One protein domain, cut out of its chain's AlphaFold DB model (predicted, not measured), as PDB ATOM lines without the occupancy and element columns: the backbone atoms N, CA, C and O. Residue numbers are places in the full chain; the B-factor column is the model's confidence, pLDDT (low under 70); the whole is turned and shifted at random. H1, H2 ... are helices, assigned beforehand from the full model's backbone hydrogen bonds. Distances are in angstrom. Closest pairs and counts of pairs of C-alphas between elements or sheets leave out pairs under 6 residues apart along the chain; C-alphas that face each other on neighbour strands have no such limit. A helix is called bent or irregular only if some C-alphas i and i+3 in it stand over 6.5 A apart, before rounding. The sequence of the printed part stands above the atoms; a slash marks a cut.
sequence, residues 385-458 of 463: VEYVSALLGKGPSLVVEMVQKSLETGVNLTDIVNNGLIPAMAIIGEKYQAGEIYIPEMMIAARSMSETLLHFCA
ATOM      1  N   VAL A 385     -26.375  10.385  -6.703       77.00
ATOM      2  CA  VAL A 385     -26.202  11.814  -7.020       77.00
ATOM      3  C   VAL A 385     -27.504  12.605  -6.859       77.00
ATOM      4  O   VAL A 385     -27.472  13.746  -6.401       77.00
ATOM      5  N   GLU A 386     -28.650  12.010  -7.195       81.31
ATOM      6  CA  GLU A 386     -29.949  12.689  -7.145       81.31
ATOM      7  C   GLU A 386     -30.368  13.006  -5.703       81.31
ATOM      8  O   GLU A 386     -30.926  14.070  -5.436       81.31
ATOM      9  N   TYR A 387     -30.024  12.130  -4.754       87.06
ATOM     10  CA  TYR A 387     -30.355  12.301  -3.339       87.06
ATOM     11  C   TYR A 387     -29.410  13.254  -2.597       87.06
ATOM     12  O   TYR A 387     -29.784  13.748  -1.536       87.06
ATOM     13  N   VAL A 388     -28.223  13.565  -3.136       87.56
ATOM     14  CA  VAL A 388     -27.226  14.418  -2.453       87.56
ATOM     15  C   VAL A 388     -27.806  15.786  -2.093       87.56
ATOM     16  O   VAL A 388     -27.721  16.213  -0.945       87.56
ATOM     17  N   SER A 389     -28.429  16.469  -3.057       86.44
ATOM     18  CA  SER A 389     -28.985  17.811  -2.818       86.44
ATOM     19  C   SER A 389     -30.168  17.779  -1.850       86.44
ATOM     20  O   SER A 389     -30.351  18.718  -1.079       86.44
ATOM     21  N   ALA A 390     -30.956  16.699  -1.871       88.44
ATOM     22  CA  ALA A 390     -32.089  16.528  -0.972       88.44
ATOM     23  C   ALA A 390     -31.641  16.245   0.467       88.44
ATOM     24  O   ALA A 390     -32.167  16.856   1.393       88.44
ATOM     25  N   LEU A 391     -30.629  15.390   0.651       89.50
ATOM     26  CA  LEU A 391     -30.039  15.091   1.958       89.50
ATOM     27  C   LEU A 391     -29.367  16.318   2.585       89.50
ATOM     28  O   LEU A 391     -29.457  16.510   3.789       89.50
ATOM     29  N   LEU A 392     -28.745  17.182   1.779       88.25
ATOM     30  CA  LEU A 392     -28.168  18.453   2.243       88.25
ATOM     31  C   LEU A 392     -29.219  19.563   2.468       88.25
ATOM     32  O   LEU A 392     -28.869  20.676   2.874       88.25
ATOM     33  N   GLY A 393     -30.493  19.289   2.167       81.56
ATOM     34  CA  GLY A 393     -31.612  20.221   2.285       81.56
ATOM     35  C   GLY A 393     -32.082  20.447   3.727       81.56
ATOM     36  O   GLY A 393     -31.543  19.911   4.686       81.56
ATOM     37  N   LYS A 394     -33.119  21.274   3.909       68.81
ATOM     38  CA  LYS A 394     -33.655  21.625   5.238       68.81
ATOM     39  C   LYS A 394     -34.610  20.553   5.792       68.81
ATOM     40  O   LYS A 394     -35.769  20.851   6.064       68.81
ATOM     41  N   GLY A 395     -34.122  19.324   5.950       73.62
ATOM     42  CA  GLY A 395     -34.846  18.219   6.587       73.62
ATOM     43  C   GLY A 395     -35.353  17.134   5.628       73.62
ATOM     44  O   GLY A 395     -35.175  17.227   4.410       73.62
ATOM     45  N   PRO A 396     -36.010  16.089   6.165       87.25
ATOM     46  CA  PRO A 396     -36.248  14.836   5.454       87.25
ATOM     47  C   PRO A 396     -37.351  14.929   4.401       87.25
ATOM     48  O   PRO A 396     -37.440  14.044   3.560       87.25
ATOM     49  N   SER A 397     -38.197  15.966   4.412       88.38
ATOM     50  CA  SER A 397     -39.425  16.024   3.602       88.38
ATOM     51  C   SER A 397     -39.188  15.775   2.112       88.38
ATOM     52  O   SER A 397     -39.914  14.996   1.502       88.38
ATOM     53  N   LEU A 398     -38.146  16.384   1.537       88.75
ATOM     54  CA  LEU A 398     -37.812  16.194   0.124       88.75
ATOM     55  C   LEU A 398     -37.281  14.780  -0.147       88.75
ATOM     56  O   LEU A 398     -37.619  14.175  -1.159       88.75
ATOM     57  N   VAL A 399     -36.478  14.233   0.768       90.88
ATOM     58  CA  VAL A 399     -35.955  12.866   0.659       90.88
ATOM     59  C   VAL A 399     -37.108  11.861   0.749       90.88
ATOM     60  O   VAL A 399     -37.180  10.946  -0.064       90.88
ATOM     61  N   VAL A 400     -38.053  12.074   1.668       92.75
ATOM     62  CA  VAL A 400     -39.271  11.269   1.820       92.75
ATOM     63  C   VAL A 400     -40.123  11.315   0.554       92.75
ATOM     64  O   VAL A 400     -40.514  10.261   0.063       92.75
ATOM     65  N   GLU A 401     -40.356  12.497  -0.025       91.38
ATOM     66  CA  GLU A 401     -41.090  12.639  -1.292       91.38
ATOM     67  C   GLU A 401     -40.404  11.872  -2.434       91.38
ATOM     68  O   GLU A 401     -41.056  11.146  -3.189       91.38
ATOM     69  N   MET A 402     -39.077  11.975  -2.537       90.81
ATOM     70  CA  MET A 402     -38.300  11.254  -3.545       90.81
ATOM     71  C   MET A 402     -38.371   9.734  -3.355       90.81
ATOM     72  O   MET A 402     -38.561   9.010  -4.330       90.81
ATOM     73  N   VAL A 403     -38.239   9.240  -2.120       91.50
ATOM     74  CA  VAL A 403     -38.368   7.807  -1.802       91.50
ATOM     75  C   VAL A 403     -39.784   7.319  -2.119       91.50
ATOM     76  O   VAL A 403     -39.934   6.303  -2.795       91.50
ATOM     77  N   GLN A 404     -40.815   8.065  -1.715       92.06
ATOM     78  CA  GLN A 404     -42.219   7.743  -1.977       92.06
ATOM     79  C   GLN A 404     -42.497   7.616  -3.481       92.06
ATOM     80  O   GLN A 404     -43.081   6.630  -3.927       92.06
ATOM     81  N   LYS A 405     -41.992   8.557  -4.285       90.19
ATOM     82  CA  LYS A 405     -42.112   8.515  -5.747       90.19
ATOM     83  C   LYS A 405     -41.437   7.279  -6.353       90.19
ATOM     84  O   LYS A 405     -41.982   6.668  -7.268       90.19
ATOM     85  N   SER A 406     -40.269   6.881  -5.850       89.00
ATOM     86  CA  SER A 406     -39.590   5.659  -6.302       89.00
ATOM     87  C   SER A 406     -40.358   4.388  -5.922       89.00
ATOM     88  O   SER A 406     -40.472   3.480  -6.750       89.00
ATOM     89  N   LEU A 407     -40.951   4.341  -4.723       89.75
ATOM     90  CA  LEU A 407     -41.824   3.240  -4.298       89.75
ATOM     91  C   LEU A 407     -43.056   3.112  -5.211       89.75
ATOM     92  O   LEU A 407     -43.402   2.007  -5.626       89.75
ATOM     93  N   GLU A 408     -43.675   4.231  -5.601       90.75
ATOM     94  CA  GLU A 408     -44.821   4.262  -6.527       90.75
ATOM     95  C   GLU A 408     -44.480   3.739  -7.931       90.75
ATOM     96  O   GLU A 408     -45.341   3.193  -8.621       90.75
ATOM     97  N   THR A 409     -43.214   3.840  -8.346       88.00
ATOM     98  CA  THR A 409     -42.720   3.246  -9.601       88.00
ATOM     99  C   THR A 409     -42.366   1.757  -9.493       88.00
ATOM    100  O   THR A 409     -41.951   1.155 -10.482       88.00
ATOM    101  N   GLY A 410     -42.558   1.141  -8.320       87.25
ATOM    102  CA  GLY A 410     -42.356  -0.291  -8.086       87.25
ATOM    103  C   GLY A 410     -40.946  -0.688  -7.641       87.25
ATOM    104  O   GLY A 410     -40.646  -1.882  -7.598       87.25
ATOM    105  N   VAL A 411     -40.074   0.271  -7.305       88.00
ATOM    106  CA  VAL A 411     -38.754  -0.028  -6.725       88.00
ATOM    107  C   VAL A 411     -38.918  -0.354  -5.241       88.00
ATOM    108  O   VAL A 411     -39.672   0.320  -4.548       88.00
ATOM    109  N   ASN A 412     -38.240  -1.384  -4.728       89.12
ATOM    110  CA  ASN A 412     -38.327  -1.718  -3.305       89.12
ATOM    111  C   ASN A 412     -37.464  -0.768  -2.443       89.12
ATOM    112  O   ASN A 412     -36.480  -0.194  -2.910       89.12
ATOM    113  N   LEU A 413     -37.820  -0.633  -1.162       88.69
ATOM    114  CA  LEU A 413     -37.128   0.259  -0.225       88.69
ATOM    115  C   LEU A 413     -35.647  -0.106  -0.037       88.69
ATOM    116  O   LEU A 413     -34.796   0.780   0.002       88.69
ATOM    117  N   THR A 414     -35.325  -1.398   0.040       88.00
ATOM    118  CA  THR A 414     -33.950  -1.891   0.212       88.00
ATOM    119  C   THR A 414     -33.029  -1.429  -0.920       88.00
ATOM    120  O   THR A 414     -31.898  -1.022  -0.669       88.00
ATOM    121  N   ASP A 415     -33.517  -1.431  -2.159       86.56
ATOM    122  CA  ASP A 415     -32.778  -0.999  -3.341       86.56
ATOM    123  C   ASP A 415     -32.617   0.524  -3.376       86.56
ATOM    124  O   ASP A 415     -31.550   1.000  -3.766       86.56
ATOM    125  N   ILE A 416     -33.619   1.287  -2.918       89.25
ATOM    126  CA  ILE A 416     -33.520   2.750  -2.754       89.25
ATOM    127  C   ILE A 416     -32.450   3.099  -1.714       89.25
ATOM    128  O   ILE A 416     -31.633   3.994  -1.934       89.25
ATOM    129  N   VAL A 417     -32.406   2.375  -0.594       88.19
ATOM    130  CA  VAL A 417     -31.391   2.581   0.445       88.19
ATOM    131  C   VAL A 417     -30.000   2.210  -0.074       88.19
ATOM    132  O   VAL A 417     -29.086   3.030   0.000       88.19
ATOM    133  N   ASN A 418     -29.842   1.014  -0.648       86.00
ATOM    134  CA  ASN A 418     -28.539   0.484  -1.061       86.00
ATOM    135  C   ASN A 418     -27.946   1.176  -2.294       86.00
ATOM    136  O   ASN A 418     -26.727   1.302  -2.380       86.00
ATOM    137  N   ASN A 419     -28.777   1.618  -3.244       85.12
ATOM    138  CA  ASN A 419     -28.312   2.223  -4.500       85.12
ATOM    139  C   ASN A 419     -28.557   3.741  -4.582       85.12
ATOM    140  O   ASN A 419     -27.967   4.407  -5.429       85.12
ATOM    141  N   GLY A 420     -29.396   4.302  -3.707       88.12
ATOM    142  CA  GLY A 420     -29.679   5.736  -3.629       88.12
ATOM    143  C   GLY A 420     -29.039   6.385  -2.404       88.12
ATOM    144  O   GLY A 420     -28.025   7.071  -2.522       88.12
ATOM    145  N   LEU A 421     -29.618   6.160  -1.221       89.19
ATOM    146  CA  LEU A 421     -29.262   6.896   0.002       89.19
ATOM    147  C   LEU A 421     -27.839   6.604   0.509       89.19
ATOM    148  O   LEU A 421     -27.112   7.543   0.830       89.19
ATOM    149  N   ILE A 422     -27.409   5.336   0.550       88.44
ATOM    150  CA  ILE A 422     -26.047   4.969   0.984       88.44
ATOM    151  C   ILE A 422     -24.985   5.575   0.042       88.44
ATOM    152  O   ILE A 422     -24.078   6.249   0.537       88.44
ATOM    153  N   PRO A 423     -25.085   5.429  -1.297       88.81
ATOM    154  CA  PRO A 423     -24.168   6.100  -2.215       88.81
ATOM    155  C   PRO A 423     -24.207   7.629  -2.118       88.81
ATOM    156  O   PRO A 423     -23.163   8.268  -2.233       88.81
ATOM    157  N   ALA A 424     -25.373   8.231  -1.869       90.25
ATOM    158  CA  ALA A 424     -25.484   9.673  -1.664       90.25
ATOM    159  C   ALA A 424     -24.706  10.139  -0.424       90.25
ATOM    160  O   ALA A 424     -23.959  11.115  -0.503       90.25
ATOM    161  N   MET A 425     -24.807   9.411   0.694       90.94
ATOM    162  CA  MET A 425     -24.007   9.690   1.891       90.94
ATOM    163  C   MET A 425     -22.510   9.500   1.657       90.94
ATOM    164  O   MET A 425     -21.719  10.270   2.192       90.94
ATOM    165  N   ALA A 426     -22.112   8.523   0.836       87.12
ATOM    166  CA  ALA A 426     -20.711   8.362   0.453       87.12
ATOM    167  C   ALA A 426     -20.197   9.593  -0.316       87.12
ATOM    168  O   ALA A 426     -19.152  10.132   0.039       87.12
ATOM    169  N   ILE A 427     -20.963  10.096  -1.294       87.56
ATOM    170  CA  ILE A 427     -20.626  11.327  -2.038       87.56
ATOM    171  C   ILE A 427     -20.548  12.536  -1.094       87.56
ATOM    172  O   ILE A 427     -19.641  13.356  -1.203       87.56
ATOM    173  N   ILE A 428     -21.486  12.662  -0.155       89.69
ATOM    174  CA  ILE A 428     -21.477  13.722   0.863       89.69
ATOM    175  C   ILE A 428     -20.213  13.618   1.736       89.69
ATOM    176  O   ILE A 428     -19.535  14.620   1.955       89.69
ATOM    177  N   GLY A 429     -19.830  12.403   2.142       86.56
ATOM    178  CA  GLY A 429     -18.570  12.141   2.836       86.56
ATOM    179  C   GLY A 429     -17.343  12.582   2.033       86.56
ATOM    180  O   GLY A 429     -16.451  13.214   2.592       86.56
ATOM    181  N   GLU A 430     -17.306  12.334   0.720       83.94
ATOM    182  CA  GLU A 430     -16.220  12.820  -0.145       83.94
ATOM    183  C   GLU A 430     -16.153  14.343  -0.200       83.94
ATOM    184  O   GLU A 430     -15.067  14.909  -0.088       83.94
ATOM    185  N   LYS A 431     -17.305  15.012  -0.321       86.88
ATOM    186  CA  LYS A 431     -17.379  16.477  -0.296       86.88
ATOM    187  C   LYS A 431     -16.820  17.043   1.005       86.88
ATOM    188  O   LYS A 431     -16.096  18.034   0.970       86.88
ATOM    189  N   TYR A 432     -17.105  16.400   2.137       85.19
ATOM    190  CA  TYR A 432     -16.562  16.793   3.437       85.19
ATOM    191  C   TYR A 432     -15.043  16.582   3.515       85.19
ATOM    192  O   TYR A 432     -14.310  17.480   3.916       85.19
ATOM    193  N   GLN A 433     -14.535  15.438   3.042       81.12
ATOM    194  CA  GLN A 433     -13.087  15.181   2.986       81.12
ATOM    195  C   GLN A 433     -12.345  16.124   2.022       81.12
ATOM    196  O   GLN A 433     -11.168  16.424   2.227       81.12
ATOM    197  N   ALA A 434     -13.024  16.595   0.974       80.56
ATOM    198  CA  ALA A 434     -12.507  17.576   0.025       80.56
ATOM    199  C   ALA A 434     -12.591  19.030   0.533       80.56
ATOM    200  O   ALA A 434     -12.084  19.922  -0.142       80.56
ATOM    201  N   GLY A 435     -13.216  19.277   1.692       77.62
ATOM    202  CA  GLY A 435     -13.455  20.626   2.219       77.62
ATOM    203  C   GLY A 435     -14.517  21.420   1.446       77.62
ATOM    204  O   GLY A 435     -14.605  22.634   1.594       77.62
ATOM    205  N   GLU A 436     -15.327  20.763   0.608       84.19
ATOM    206  CA  GLU A 436     -16.421  21.401  -0.144       84.19
ATOM    207  C   GLU A 436     -17.652  21.681   0.734       84.19
ATOM    208  O   GLU A 436     -18.455  22.561   0.421       84.19
ATOM    209  N   ILE A 437     -17.818  20.909   1.811       88.50
ATOM    210  CA  ILE A 437     -18.861  21.074   2.830       88.50
ATOM    211  C   ILE A 437     -18.252  20.888   4.226       88.50
ATOM    212  O   ILE A 437     -17.168  20.321   4.348       88.50
ATOM    213  N   TYR A 438     -18.961  21.320   5.271       89.94
ATOM    214  CA  TYR A 438     -18.470  21.343   6.651       89.94
ATOM    215  C   TYR A 438     -19.361  20.490   7.572       89.94
ATOM    216  O   TYR A 438     -20.337  19.879   7.125       89.94
ATOM    217  N   ILE A 439     -19.039  20.425   8.869       88.75
ATOM    218  CA  ILE A 439     -19.785  19.594   9.831       88.75
ATOM    219  C   ILE A 439     -21.298  19.889   9.839       88.75
ATOM    220  O   ILE A 439     -22.071  18.928   9.795       88.75
ATOM    221  N   PRO A 440     -21.767  21.155   9.811       88.94
ATOM    222  CA  PRO A 440     -23.202  21.442   9.773       88.94
ATOM    223  C   PRO A 440     -23.938  20.778   8.601       88.94
ATOM    224  O   PRO A 440     -25.055  20.291   8.756       88.94
ATOM    225  N   GLU A 441     -23.341  20.745   7.407       90.25
ATOM    226  CA  GLU A 441     -23.904  20.052   6.243       90.25
ATOM    227  C   GLU A 441     -23.936  18.529   6.425       90.25
ATOM    228  O   GLU A 441     -24.942  17.896   6.097       90.25
ATOM    229  N   MET A 442     -22.866  17.948   6.976       89.69
ATOM    230  CA  MET A 442     -22.785  16.512   7.266       89.69
ATOM    231  C   MET A 442     -23.866  16.066   8.255       89.69
ATOM    232  O   MET A 442     -24.528  15.050   8.034       89.69
ATOM    233  N   MET A 443     -24.075  16.838   9.323       88.31
ATOM    234  CA  MET A 443     -25.089  16.555  10.339       88.31
ATOM    235  C   MET A 443     -26.505  16.620   9.769       88.31
ATOM    236  O   MET A 443     -27.321  15.738  10.033       88.31
ATOM    237  N   ILE A 444     -26.783  17.614   8.921       89.12
ATOM    238  CA  ILE A 444     -28.067  17.733   8.220       89.12
ATOM    239  C   ILE A 444     -28.331  16.512   7.336       89.12
ATOM    240  O   ILE A 444     -29.441  15.974   7.358       89.12
ATOM    241  N   ALA A 445     -27.322  16.044   6.599       90.88
ATOM    242  CA  ALA A 445     -27.445  14.859   5.757       90.88
ATOM    243  C   ALA A 445     -27.705  13.588   6.574       90.88
ATOM    244  O   ALA A 445     -28.635  12.837   6.269       90.88
ATOM    245  N   ALA A 446     -26.937  13.374   7.647       89.75
ATOM    246  CA  ALA A 446     -27.094  12.223   8.533       89.75
ATOM    247  C   ALA A 446     -28.467  12.200   9.224       89.75
ATOM    248  O   ALA A 446     -29.115  11.149   9.296       89.75
ATOM    249  N   ARG A 447     -28.947  13.364   9.677       88.31
ATOM    250  CA  ARG A 447     -30.276  13.519  10.274       88.31
ATOM    251  C   ARG A 447     -31.382  13.276   9.253       88.31
ATOM    252  O   ARG A 447     -32.280  12.483   9.520       88.31
ATOM    253  N   SER A 448     -31.290  13.886   8.070       90.75
ATOM    254  CA  SER A 448     -32.272  13.700   6.994       90.75
ATOM    255  C   SER A 448     -32.361  12.235   6.567       90.75
ATOM    256  O   SER A 448     -33.464  11.725   6.374       90.75
ATOM    257  N   MET A 449     -31.226  11.528   6.481       91.44
ATOM    258  CA  MET A 449     -31.209  10.087   6.223       91.44
ATOM    259  C   MET A 449     -31.882   9.306   7.356       91.44
ATOM    260  O   MET A 449     -32.773   8.504   7.087       91.44
ATOM    261  N   SER A 450     -31.494   9.552   8.609       90.69
ATOM    262  CA  SER A 450     -32.041   8.848   9.776       90.69
ATOM    263  C   SER A 450     -33.556   9.029   9.908       90.69
ATOM    264  O   SER A 450     -34.282   8.047  10.045       90.69
ATOM    265  N   GLU A 451     -34.056  10.262   9.799       90.69
ATOM    266  CA  GLU A 451     -35.491  10.566   9.876       90.69
ATOM    267  C   GLU A 451     -36.271   9.973   8.691       90.69
ATOM    268  O   GLU A 451     -37.375   9.460   8.876       90.69
ATOM    269  N   THR A 452     -35.686   9.960   7.488       90.88
ATOM    270  CA  THR A 452     -36.285   9.287   6.322       90.88
ATOM    271  C   THR A 452     -36.398   7.783   6.556       90.88
ATOM    272  O   THR A 452     -37.448   7.197   6.304       90.88
ATOM    273  N   LEU A 453     -35.345   7.138   7.065       90.06
ATOM    274  CA  LEU A 453     -35.383   5.709   7.375       90.06
ATOM    275  C   LEU A 453     -36.424   5.407   8.454       90.06
ATOM    276  O   LEU A 453     -37.187   4.462   8.296       90.06
ATOM    277  N   LEU A 454     -36.520   6.225   9.504       90.19
ATOM    278  CA  LEU A 454     -37.560   6.081  10.526       90.19
ATOM    279  C   LEU A 454     -38.970   6.215   9.940       90.19
ATOM    280  O   LEU A 454     -39.840   5.426  10.299       90.19
ATOM    281  N   HIS A 455     -39.189   7.149   9.010       90.25
ATOM    282  CA  HIS A 455     -40.483   7.336   8.352       90.25
ATOM    283  C   HIS A 455     -40.969   6.073   7.621       90.25
ATOM    284  O   HIS A 455     -42.147   5.740   7.708       90.25
ATOM    285  N   PHE A 456     -40.072   5.353   6.938       87.44
ATOM    286  CA  PHE A 456     -40.427   4.149   6.172       87.44
ATOM    287  C   PHE A 456     -40.243   2.827   6.939       87.44
ATOM    288  O   PHE A 456     -40.824   1.816   6.549       87.44
ATOM    289  N   CYS A 457     -39.454   2.814   8.019       77.25
ATOM    290  CA  CYS A 457     -39.260   1.647   8.888       77.25
ATOM    291  C   CYS A 457     -40.250   1.594  10.063       77.25
ATOM    292  O   CYS A 457     -40.397   0.534  10.673       77.25
ATOM    293  N   ALA A 458     -40.933   2.697  10.395       61.59
ATOM    294  CA  ALA A 458     -42.052   2.677  11.330       61.59
ATOM    295  C   ALA A 458     -43.188   1.832  10.728       61.59
ATOM    296  O   ALA A 458     -43.832   2.220   9.755       61.59
TER     297      ALA A 458
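What this domain is: This is residues 385 to 458 of the 463 residues of the protein "B12-binding N-terminal domain-containing protein" of Desulfobacterales bacterium (UniProt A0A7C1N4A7). Two long helices, H3 and H4, lie side by side as a nearly straight antiparallel hairpin, and the two shorter helices, H1 and H2, cover part of one side of this pair. H1 crosses H3 and reaches H4 with its last residue, Leu 391, while H2 slants from H4 over to the first residues of H3; the end of the pair at the H3 to H4 link stays uncovered. The printed part has 74 residues with four named helices, in the order H1, H2, H3, H4, and no named strand; the class is all helix. The whole is compact, with a radius of gyration of the C-alphas of 11.9 A, and only just elongated, with spans of 37 by 19 by 16 A.

Where its parts are: H1 takes residues 385 to 391 and begins at C-alpha 385, (-26.202, 11.814, -7.020). It is irregular, but only just: C-alphas 386 and 389 are 6.8 A apart. H2 takes residues 397 to 408 and is 16.4 A long. H3, residues 413 to 433, is the longest helix and runs 28.5 A from C-alpha 413 at (-37.128, 0.259, -0.225). It too is only just irregular, with C-alphas 418 and 421 6.54 A apart. H4, residues 439 to 457, is 26.5 A long and ends at C-alpha 457, (-39.260, 1.647, 8.888).

How they stand to each other: H2, H3 and H4 form an up-and-down bundle, each running against the one before it. H3 and H4, a helical hairpin, touch at a shallow tilt of 7 degrees, opposite ways; their closest C-alphas, of Ile 428 and Met 442, are 7.1 A apart. H1 touches H3 about perpendicular, at 80 degrees, closest at the C-alphas of Val 388 and Ala 424, 5.1 A. H1 also touches H4 about perpendicular, at 85 degrees, closest at the C-alphas of Leu 391 and Ala 445, 4.6 A. H2 touches H4 with residues 397 to 400 alone, at a steep tilt of 40 degrees, the same way; the closest C-alphas, of Val 400 and Thr 452, are 5.8 A apart. H2 touches H3 with residues 403 to 407 alone, closest at the C-alphas of Leu 407 and Leu 413, 6.9 A; this helical hairpin has a tilt of 35.2 degrees, only just steep. H1 and H2 are also a helical hairpin, and their closest C-alphas, of Ala 390 and Val 399, are 5.6 A apart. In H2 and H4 every O i to N i+4 pair is within hydrogen-bond range; in H3 15 of 17 are, and in H1 1 of 3, beside 3 of 4 O i to N i+3 pairs.

The domain as a whole: The two C-alphas farthest apart, of Gly 410 and Gly 435, are 37.1 A apart. The printed part has no cut, and its three links are tight. The mean pLDDT of the printed part is 87.1; residues 394 and 458 are under 70.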